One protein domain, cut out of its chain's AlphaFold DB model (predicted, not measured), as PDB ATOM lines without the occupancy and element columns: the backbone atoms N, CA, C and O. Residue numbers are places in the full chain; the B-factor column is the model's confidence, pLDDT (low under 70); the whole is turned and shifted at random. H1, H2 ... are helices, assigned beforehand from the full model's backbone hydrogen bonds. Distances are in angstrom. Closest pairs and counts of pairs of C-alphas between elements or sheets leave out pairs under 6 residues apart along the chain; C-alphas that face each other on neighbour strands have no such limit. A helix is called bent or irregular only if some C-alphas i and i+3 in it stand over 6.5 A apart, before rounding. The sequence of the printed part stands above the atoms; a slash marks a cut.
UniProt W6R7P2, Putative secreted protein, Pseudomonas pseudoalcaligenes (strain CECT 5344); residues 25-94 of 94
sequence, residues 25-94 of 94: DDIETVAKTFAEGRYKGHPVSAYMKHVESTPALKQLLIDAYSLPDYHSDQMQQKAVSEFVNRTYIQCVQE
ATOM      1  N   ASP A  25     -43.252  33.995  28.784       94.62
ATOM      2  CA  ASP A  25     -42.824  34.326  30.150       94.62
ATOM      3  C   ASP A  25     -44.023  34.421  31.115       94.62
ATOM      4  O   ASP A  25     -43.966  33.954  32.262       94.62
ATOM      5  N   ASP A  26     -45.151  34.974  30.646       95.06
ATOM      6  CA  ASP A  26     -46.404  34.996  31.410       95.06
ATOM      7  C   ASP A  26     -46.916  33.567  31.640       95.06
ATOM      8  O   ASP A  26     -47.311  33.207  32.753       95.06
ATOM      9  N   ILE A  27     -46.879  32.730  30.596       95.12
ATOM     10  CA  ILE A  27     -47.309  31.329  30.671       95.12
ATOM     11  C   ILE A  27     -46.410  30.530  31.618       95.12
ATOM     12  O   ILE A  27     -46.932  29.789  32.452       95.12
ATOM     13  N   GLU A  28     -45.088  30.708  31.558       96.69
ATOM     14  CA  GLU A  28     -44.140  30.111  32.506       96.69
ATOM     15  C   GLU A  28     -44.489  30.491  33.952       96.69
ATOM     16  O   GLU A  28     -44.573  29.623  34.828       96.69
ATOM     17  N   THR A  29     -44.747  31.775  34.202       97.81
ATOM     18  CA  THR A  29     -45.072  32.277  35.542       97.81
ATOM     19  C   THR A  29     -46.351  31.638  36.084       97.81
ATOM     20  O   THR A  29     -46.408  31.207  37.246       97.81
ATOM     21  N   VAL A  30     -47.382  31.528  35.243       97.38
ATOM     22  CA  VAL A  30     -48.649  30.889  35.619       97.38
ATOM     23  C   VAL A  30     -48.472  29.381  35.822       97.38
ATOM     24  O   VAL A  30     -48.937  28.846  36.831       97.38
ATOM     25  N   ALA A  31     -47.744  28.706  34.929       98.25
ATOM     26  CA  ALA A  31     -47.439  27.280  35.025       98.25
ATOM     27  C   ALA A  31     -46.733  26.947  36.346       98.25
ATOM     28  O   ALA A  31     -47.149  26.041  37.076       98.25
ATOM     29  N   LYS A  32     -45.710  27.736  36.696       98.62
ATOM     30  CA  LYS A  32     -44.990  27.622  37.966       98.62
ATOM     31  C   LYS A  32     -45.926  27.813  39.155       98.62
ATOM     32  O   LYS A  32     -45.909  27.006  40.081       98.62
ATOM     33  N   THR A  33     -46.776  28.839  39.108       98.38
ATOM     34  CA  THR A  33     -47.734  29.142  40.182       98.38
ATOM     35  C   THR A  33     -48.694  27.978  40.431       98.38
ATOM     36  O   THR A  33     -48.913  27.605  41.585       98.38
ATOM     37  N   PHE A  34     -49.244  27.366  39.379       98.50
ATOM     38  CA  PHE A  34     -50.145  26.222  39.530       98.50
ATOM     39  C   PHE A  34     -49.430  24.972  40.043       98.50
ATOM     40  O   PHE A  34     -49.937  24.322  40.960       98.50
ATOM     41  N   ALA A  35     -48.248  24.658  39.507       98.56
ATOM     42  CA  ALA A  35     -47.478  23.494  39.937       98.56
ATOM     43  C   ALA A  35     -47.022  23.621  41.403       98.56
ATOM     44  O   ALA A  35     -47.166  22.682  42.185       98.56
ATOM     45  N   GLU A  36     -46.543  24.796  41.817       98.38
ATOM     46  CA  GLU A  36     -46.238  25.056  43.225       98.38
ATOM     47  C   GLU A  36     -47.494  25.008  44.098       98.38
ATOM     48  O   GLU A  36     -47.453  24.483  45.212       98.38
ATOM     49  N   GLY A  37     -48.617  25.543  43.610       98.06
ATOM     50  CA  GLY A  37     -49.871  25.550  44.352       98.06
ATOM     51  C   GLY A  37     -50.385  24.143  44.656       98.06
ATOM     52  O   GLY A  37     -50.825  23.878  45.778       98.06
ATOM     53  N   ARG A  38     -50.230  23.218  43.702       97.75
ATOM     54  CA  ARG A  38     -50.526  21.790  43.876       97.75
ATOM     55  C   ARG A  38     -49.737  21.166  45.031       97.75
ATOM     56  O   ARG A  38     -50.332  20.445  45.833       97.75
ATOM     57  N   TYR A  39     -48.433  21.435  45.132       98.25
ATOM     58  CA  TYR A  39     -47.575  20.879  46.191       98.25
ATOM     59  C   TYR A  39     -47.718  21.592  47.538       98.25
ATOM     60  O   TYR A  39     -47.561  20.969  48.584       98.25
ATOM     61  N   LYS A  40     -48.113  22.870  47.531       97.62
ATOM     62  CA  LYS A  40     -48.505  23.620  48.738       97.62
ATOM     63  C   LYS A  40     -49.881  23.202  49.281       97.62
ATOM     64  O   LYS A  40     -50.331  23.746  50.286       97.62
ATOM     65  N   GLY A  41     -50.562  22.254  48.630       97.00
ATOM     66  CA  GLY A  41     -51.862  21.739  49.058       97.00
ATOM     67  C   GLY A  41     -53.030  22.688  48.781       97.00
ATOM     68  O   GLY A  41     -54.106  22.518  49.355       97.00
ATOM     69  N   HIS A  42     -52.858  23.689  47.912       97.69
ATOM     70  CA  HIS A  42     -53.979  24.531  47.507       97.69
ATOM     71  C   HIS A  42     -54.976  23.698  46.690       97.69
ATOM     72  O   HIS A  42     -54.568  22.971  45.782       97.69
ATOM     73  N   PRO A  43     -56.288  23.785  46.964       97.44
ATOM     74  CA  PRO A  43     -57.273  23.033  46.200       97.44
ATOM     75  C   PRO A  43     -57.414  23.611  44.787       97.44
ATOM     76  O   PRO A  43     -57.437  24.827  44.610       97.44
ATOM     77  N   VAL A  44     -57.592  22.748  43.780       97.38
ATOM     78  CA  VAL A  44     -57.754  23.168  42.371       97.38
ATOM     79  C   VAL A  44     -58.907  24.163  42.180       97.38
ATOM     80  O   VAL A  44     -58.827  25.078  41.362       97.38
ATOM     81  N   SER A  45     -59.964  24.040  42.989       97.62
ATOM     82  CA  SER A  45     -61.123  24.937  42.976       97.62
ATOM     83  C   SER A  45     -60.771  26.389  43.311       97.62
ATOM     84  O   SER A  45     -61.461  27.298  42.849       97.62
ATOM     85  N   ALA A  46     -59.687  26.631  44.061       96.19
ATOM     86  CA  ALA A  46     -59.222  27.979  44.367       96.19
ATOM     87  C   ALA A  46     -58.746  28.721  43.110       96.19
ATOM     88  O   ALA A  46     -58.971  29.925  43.006       96.19
ATOM     89  N   TYR A  47     -58.152  28.003  42.153       96.62
ATOM     90  CA  TYR A  47     -57.663  28.565  40.892       96.62
ATOM     91  C   TYR A  47     -58.692  28.473  39.762       96.62
ATOM     92  O   TYR A  47     -58.765  29.382  38.940       96.62
ATOM     93  N   MET A  48     -59.529  27.428  39.745       96.75
ATOM     94  CA  MET A  48     -60.482  27.169  38.657       96.75
ATOM     95  C   MET A  48     -61.387  28.373  38.360       96.75
ATOM     96  O   MET A  48     -61.562  28.744  37.203       96.75
ATOM     97  N   LYS A  49     -61.879  29.050  39.406       94.31
ATOM     98  CA  LYS A  49     -62.734  30.245  39.286       94.31
ATOM     99  C   LYS A  49     -62.080  31.425  38.552       94.31
ATOM    100  O   LYS A  49     -62.779  32.321  38.098       94.31
ATOM    101  N   HIS A  50     -60.750  31.455  38.480       94.00
ATOM    102  CA  HIS A  50     -59.986  32.527  37.838       94.00
ATOM    103  C   HIS A  50     -59.618  32.212  36.388       94.00
ATOM    104  O   HIS A  50     -59.265  33.122  35.644       94.00
ATOM    105  N   VAL A  51     -59.688  30.941  35.991       95.62
ATOM    106  CA  VAL A  51     -59.254  30.479  34.664       95.62
ATOM    107  C   VAL A  51     -60.383  29.892  33.828       95.62
ATOM    108  O   VAL A  51     -60.157  29.517  32.683       95.62
ATOM    109  N   GLU A  52     -61.600  29.816  34.368       92.06
ATOM    110  CA  GLU A  52     -62.749  29.198  33.701       92.06
ATOM    111  C   GLU A  52     -63.039  29.805  32.320       92.06
ATOM    112  O   GLU A  52     -63.371  29.074  31.387       92.06
ATOM    113  N   SER A  53     -62.846  31.118  32.167       92.94
ATOM    114  CA  SER A  53     -63.052  31.840  30.906       92.94
ATOM    115  C   SER A  53     -61.917  31.678  29.892       92.94
ATOM    116  O   SER A  53     -62.055  32.138  28.761       92.94
ATOM    117  N   THR A  54     -60.797  31.056  30.275       94.00
ATOM    118  CA  THR A  54     -59.590  30.967  29.447       94.00
ATOM    119  C   THR A  54     -59.200  29.499  29.262       94.00
ATOM    120  O   THR A  54     -58.457  28.958  30.085       94.00
ATOM    121  N   PRO A  55     -59.665  28.831  28.184       93.81
ATOM    122  CA  PRO A  55     -59.473  27.392  27.984       93.81
ATOM    123  C   PRO A  55     -58.018  26.924  28.104       93.81
ATOM    124  O   PRO A  55     -57.765  25.903  28.739       93.81
ATOM    125  N   ALA A  56     -57.065  27.699  27.576       92.25
ATOM    126  CA  ALA A  56     -55.637  27.399  27.686       92.25
ATOM    127  C   ALA A  56     -55.155  27.379  29.149       92.25
ATOM    128  O   ALA A  56     -54.524  26.420  29.584       92.25
ATOM    129  N   LEU A  57     -55.521  28.389  29.950       95.75
ATOM    130  CA  LEU A  57     -55.160  28.438  31.372       95.75
ATOM    131  C   LEU A  57     -55.879  27.362  32.189       95.75
ATOM    132  O   LEU A  57     -55.308  26.822  33.135       95.75
ATOM    133  N   LYS A  58     -57.120  27.026  31.821       97.50
ATOM    134  CA  LYS A  58     -57.862  25.921  32.428       97.50
ATOM    135  C   LYS A  58     -57.155  24.586  32.195       97.50
ATOM    136  O   LYS A  58     -57.005  23.820  33.145       97.50
ATOM    137  N   GLN A  59     -56.713  24.320  30.966       96.88
ATOM    138  CA  GLN A  59     -55.970  23.101  30.650       96.88
ATOM    139  C   GLN A  59     -54.633  23.067  31.396       96.88
ATOM    140  O   GLN A  59     -54.333  22.080  32.060       96.88
ATOM    141  N   LEU A  60     -53.898  24.182  31.398       97.62
ATOM    142  CA  LEU A  60     -52.633  24.301  32.119       97.62
ATOM    143  C   LEU A  60     -52.787  24.028  33.627       97.62
ATOM    144  O   LEU A  60     -51.957  23.345  34.226       97.62
ATOM    145  N   LEU A  61     -53.867  24.522  34.245       98.50
ATOM    146  CA  LEU A  61     -54.197  24.231  35.642       98.50
ATOM    147  C   LEU A  61     -54.452  22.734  35.869       98.50
ATOM    148  O   LEU A  61     -53.961  22.170  36.846       98.50
ATOM    149  N   ILE A  62     -55.218  22.087  34.987       98.25
ATOM    150  CA  ILE A  62     -55.509  20.648  35.078       98.25
ATOM    151  C   ILE A  62     -54.216  19.832  34.968       98.25
ATOM    152  O   ILE A  62     -53.996  18.921  35.771       98.25
ATOM    153  N   ASP A  63     -53.336  20.191  34.035       98.25
ATOM    154  CA  ASP A  63     -52.066  19.497  33.824       98.25
ATOM    155  C   ASP A  63     -51.138  19.649  35.037       98.25
ATOM    156  O   ASP A  63     -50.540  18.670  35.487       98.25
ATOM    157  N   ALA A  64     -51.072  20.848  35.628       98.44
ATOM    158  CA  ALA A  64     -50.307  21.095  36.852       98.44
ATOM    159  C   ALA A  64     -50.815  20.250  38.033       98.44
ATOM    160  O   ALA A  64     -50.025  19.708  38.807       98.44
ATOM    161  N   TYR A  65     -52.136  20.097  38.166       98.38
ATOM    162  CA  TYR A  65     -52.738  19.300  39.239       98.38
ATOM    163  C   TYR A  65     -52.672  17.787  39.007       98.38
ATOM    164  O   TYR A  65     -52.856  17.023  39.958       98.38
ATOM    165  N   SER A  66     -52.355  17.370  37.781       98.25
ATOM    166  CA  SER A  66     -52.139  15.971  37.397       98.25
ATOM    167  C   SER A  66     -50.705  15.486  37.656       98.25
ATOM    168  O   SER A  66     -50.403  14.317  37.415       98.25
ATOM    169  N   LEU A  67     -49.812  16.356  38.148       98.19
ATOM    170  CA  LEU A  67     -48.463  15.968  38.559       98.19
ATOM    171  C   LEU A  67     -48.492  14.934  39.709       98.19
ATOM    172  O   LEU A  67     -49.403  14.972  40.546       98.19
ATOM    173  N   PRO A  68     -47.498  14.024  39.786       98.00
ATOM    174  CA  PRO A  68     -47.416  13.042  40.867       98.00
ATOM    175  C   PRO A  68     -47.348  13.696  42.252       98.00
ATOM    176  O   PRO A  68     -46.712  14.732  42.426       98.00
ATOM    177  N   ASP A  69     -47.960  13.071  43.259       96.56
ATOM    178  CA  ASP A  69     -47.999  13.596  44.630       96.56
ATOM    179  C   ASP A  69     -46.692  13.308  45.390       96.56
ATOM    180  O   ASP A  69     -46.586  12.371  46.178       96.56
ATOM    181  N   TYR A  70     -45.642  14.077  45.099       97.94
ATOM    182  CA  TYR A  70     -44.351  13.929  45.771       97.94
ATOM    183  C   TYR A  70     -44.354  14.547  47.173       97.94
ATOM    184  O   TYR A  70     -44.745  15.695  47.357       97.94
ATOM    185  N   HIS A  71     -43.807  13.821  48.151       95.19
ATOM    186  CA  HIS A  71     -43.633  14.316  49.527       95.19
ATOM    187  C   HIS A  71     -42.260  14.945  49.802       95.19
ATOM    188  O   HIS A  71     -42.079  15.592  50.826       95.19
ATOM    189  N   SER A  72     -41.275  14.734  48.926       98.25
ATOM    190  CA  SER A  72     -39.933  15.305  49.075       98.25
ATOM    191  C   SER A  72     -39.844  16.651  48.368       98.25
ATOM    192  O   SER A  72     -40.083  16.709  47.161       98.25
ATOM    193  N   ASP A  73     -39.401  17.692  49.076       97.94
ATOM    194  CA  ASP A  73     -39.191  19.038  48.524       97.94
ATOM    195  C   ASP A  73     -38.332  19.022  47.252       97.94
ATOM    196  O   ASP A  73     -38.640  19.697  46.272       97.94
ATOM    197  N   GLN A  74     -37.282  18.193  47.227       98.38
ATOM    198  CA  GLN A  74     -36.411  18.050  46.061       98.38
ATOM    199  C   GLN A  74     -37.180  17.521  44.840       98.38
ATOM    200  O   GLN A  74     -37.001  18.012  43.725       98.38
ATOM    201  N   MET A  75     -38.049  16.529  45.046       98.50
ATOM    202  CA  MET A  75     -38.858  15.946  43.974       98.50
ATOM    203  C   MET A  75     -39.965  16.894  43.515       98.50
ATOM    204  O   MET A  75     -40.215  16.993  42.316       98.50
ATOM    205  N   GLN A  76     -40.574  17.639  44.441       98.44
ATOM    206  CA  GLN A  76     -41.551  18.676  44.114       98.44
ATOM    207  C   GLN A  76     -40.918  19.771  43.246       98.44
ATOM    208  O   GLN A  76     -41.436  20.079  42.175       98.44
ATOM    209  N   GLN A  77     -39.759  20.307  43.646       98.50
ATOM    210  CA  GLN A  77     -39.041  21.332  42.878       98.50
ATOM    211  C   GLN A  77     -38.629  20.834  41.492       98.50
ATOM    212  O   GLN A  77     -38.781  21.555  40.503       98.50
ATOM    213  N   LYS A  78     -38.151  19.587  41.402       98.50
ATOM    214  CA  LYS A  78     -37.838  18.958  40.117       98.50
ATOM    215  C   LYS A  78     -39.077  18.874  39.224       98.50
ATOM    216  O   LYS A  78     -39.012  19.288  38.071       98.50
ATOM    217  N   ALA A  79     -40.207  18.414  39.759       98.62
ATOM    218  CA  ALA A  79     -41.452  18.305  39.007       98.62
ATOM    219  C   ALA A  79     -41.998  19.670  38.555       98.62
ATOM    220  O   ALA A  79     -42.477  19.786  37.429       98.62
ATOM    221  N   VAL A  80     -41.887  20.710  39.393       98.69
ATOM    222  CA  VAL A  80     -42.225  22.094  39.013       98.69
ATOM    223  C   VAL A  80     -41.349  22.553  37.848       98.69
ATOM    224  O   VAL A  80     -41.873  23.034  36.850       98.69
ATOM    225  N   SER A  81     -40.029  22.364  37.940       98.69
ATOM    226  CA  SER A  81     -39.088  22.753  36.880       98.69
ATOM    227  C   SER A  81     -39.371  22.024  35.562       98.69
ATOM    228  O   SER A  81     -39.487  22.652  34.513       98.69
ATOM    229  N   GLU A  82     -39.574  20.705  35.599       98.62
ATOM    230  CA  GLU A  82     -39.898  19.912  34.407       98.62
ATOM    231  C   GLU A  82     -41.247  20.302  33.787       98.62
ATOM    232  O   GLU A  82     -41.385  20.328  32.560       98.62
ATOM    233  N   PHE A  83     -42.243  20.616  34.618       98.69
ATOM    234  CA  PHE A  83     -43.541  21.114  34.171       98.69
ATOM    235  C   PHE A  83     -43.417  22.468  33.463       98.69
ATOM    236  O   PHE A  83     -43.916  22.624  32.346       98.69
ATOM    237  N   VAL A  84     -42.707  23.417  34.079       98.44
ATOM    238  CA  VAL A  84     -42.464  24.753  33.523       98.44
ATOM    239  C   VAL A  84     -41.700  24.666  32.205       98.44
ATOM    240  O   VAL A  84     -42.170  25.197  31.203       98.44
ATOM    241  N   ASN A  85     -40.595  23.917  32.165       98.25
ATOM    242  CA  ASN A  85     -39.770  23.775  30.963       98.25
ATOM    243  C   ASN A  85     -40.569  23.204  29.788       98.25
ATOM    244  O   ASN A  85     -40.484  23.709  28.671       98.25
ATOM    245  N   ARG A  86     -41.374  22.163  30.033       98.06
ATOM    246  CA  ARG A  86     -42.224  21.578  28.989       98.06
ATOM    247  C   ARG A  86     -43.266  22.577  28.488       98.06
ATOM    248  O   ARG A  86     -43.456  22.678  27.281       98.06
ATOM    249  N   THR A  87     -43.910  23.301  29.399       97.25
ATOM    250  CA  THR A  87     -44.931  24.297  29.046       97.25
ATOM    251  C   THR A  87     -44.325  25.436  28.224       97.25
ATOM    252  O   THR A  87     -44.887  25.833  27.209       97.25
ATOM    253  N   TYR A  88     -43.147  25.924  28.618       96.69
ATOM    254  CA  TYR A  88     -42.439  26.973  27.889       96.69
ATOM    255  C   TYR A  88     -42.062  26.518  26.472       96.69
ATOM    256  O   TYR A  88     -42.319  27.232  25.506       96.69
ATOM    257  N   ILE A  89     -41.520  25.300  26.325       97.31
ATOM    258  CA  ILE A  89     -41.199  24.723  25.009       97.31
ATOM    259  C   ILE A  89     -42.448  24.639  24.126       97.31
ATOM    260  O   ILE A  89     -42.366  24.976  22.949       97.31
ATOM    261  N   GLN A  90     -43.587  24.219  24.683       95.12
ATOM    262  CA  GLN A  90     -44.854  24.169  23.948       95.12
ATOM    263  C   GLN A  90     -45.298  25.564  23.496       95.12
ATOM    264  O   GLN A  90     -45.618  25.726  22.326       95.12
ATOM    265  N   CYS A  91     -45.233  26.572  24.372       94.44
ATOM    266  CA  CYS A  91     -45.586  27.951  24.021       94.44
ATOM    267  C   CYS A  91     -44.751  28.502  22.858       94.44
ATOM    268  O   CYS A  91     -45.286  29.130  21.955       94.44
ATOM    269  N   VAL A  92     -43.439  28.254  22.868       94.25
ATOM    270  CA  VAL A  92     -42.531  28.741  21.815       94.25
ATOM    271  C   VAL A  92     -42.772  28.042  20.467       94.25
ATOM    272  O   VAL A  92     -42.335  28.543  19.433       94.25
ATOM    273  N   GLN A  93     -43.415  26.872  20.468       92.31
ATOM    274  CA  GLN A  93     -43.676  26.075  19.267       92.31
ATOM    275  C   GLN A  93     -45.031  26.357  18.601       92.31
ATOM    276  O   GLN A  93     -45.230  25.879  17.482       92.31
ATOM    277  N   GLU A  94     -45.941  27.078  19.264       79.94
ATOM    278  CA  GLU A  94     -47.209  27.544  18.672       79.94
ATOM    279  C   GLU A  94     -47.008  28.747  17.737       79.94
ATOM    280  O   GLU A  94     -47.703  28.784  16.693       79.94
TER     281      GLU A  94
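Overview. This is residues 25 to 94 of the 94 residues of the protein "Putative secreted protein" of Pseudomonas pseudoalcaligenes (strain CECT 5344) (UniProt W6R7P2). Four helices make a slab one helix thick but zigzagged: the long H4 runs along one edge, H1 lies next to it, H3 next to H1, and the short H2 along the opposite edge. H1 and H3 form the middle, and H2 and H3 make a helical hairpin. The printed part has 70 residues with four named helices, H1, H2, H3 and H4 in that order along the chain, and no named strand; the class is all helix. The whole is compact, with a radius of gyration of the C-alphas of 11.6 A and spans of 32 by 27 by 16 A.

Along the chain. H4, the longest helix, holds residues 73 to 93 and measures 30.4 A from its first to its last C-alpha, from C-alpha 73 at (-39.191, 19.038, 48.524) to C-alpha 93 at (-43.676, 26.075, 19.267). H1 holds residues 25 to 39 and measures 21.5 A, beginning with C-alpha 25 at (-42.824, 34.326, 30.150). H3 holds residues 55 to 65 and measures 15.4 A. H2 holds residues 44 to 51 and measures 10.7 A; it is irregular, but only just: C-alphas 46 and 49 are 6.6 A apart.

Arrangement. H4 touches H1 at a shallow tilt of 30 degrees, opposite ways; their closest C-alphas, those of Ala 35 and Val 80, are 5.5 A apart. H1 touches H3 the same way at a steep tilt of 38 degrees, only just past shallow, and their closest C-alphas are those of Ala 35 and Ala 64, at 4.8 A. H3 touches H2 in the hairpin, at a shallow tilt of 18 degrees, opposite ways, with the C-alphas of Val 51 and Lys 58 closest at 5.3 A. The helix packing is mostly aligned, but only just: 2 of these 3 touching pairs are at a shallow tilt. H3 and H4 are close but not clearly touching, their closest C-alphas being those of Ala 64 and Phe 83, at 7.3 A. H1 and H2 are also close but not clearly touching, with the C-alphas of Arg 38 and Val 44 closest at 7.5 A. H2 and H4 are apart. In H1, H3 and H4 every O i to N i+4 pair is within hydrogen-bond range; in H2, 2 of 4 are.

Size, cuts and confidence. The two C-alphas farthest apart are those of His 71 and Glu 94, at 33.8 A, while the first and last printed C-alphas, those of Asp 25 and Glu 94, are 14.0 A apart. The links from H1 to H2 and from H2 to H3 are tight, the link from H3 to H4 is short with 7 residues, and no link is long. The printed part has no cut and ends at residue 94, the chain's last residue. The mean pLDDT of the printed part is 96.7, and no printed residue is under 70.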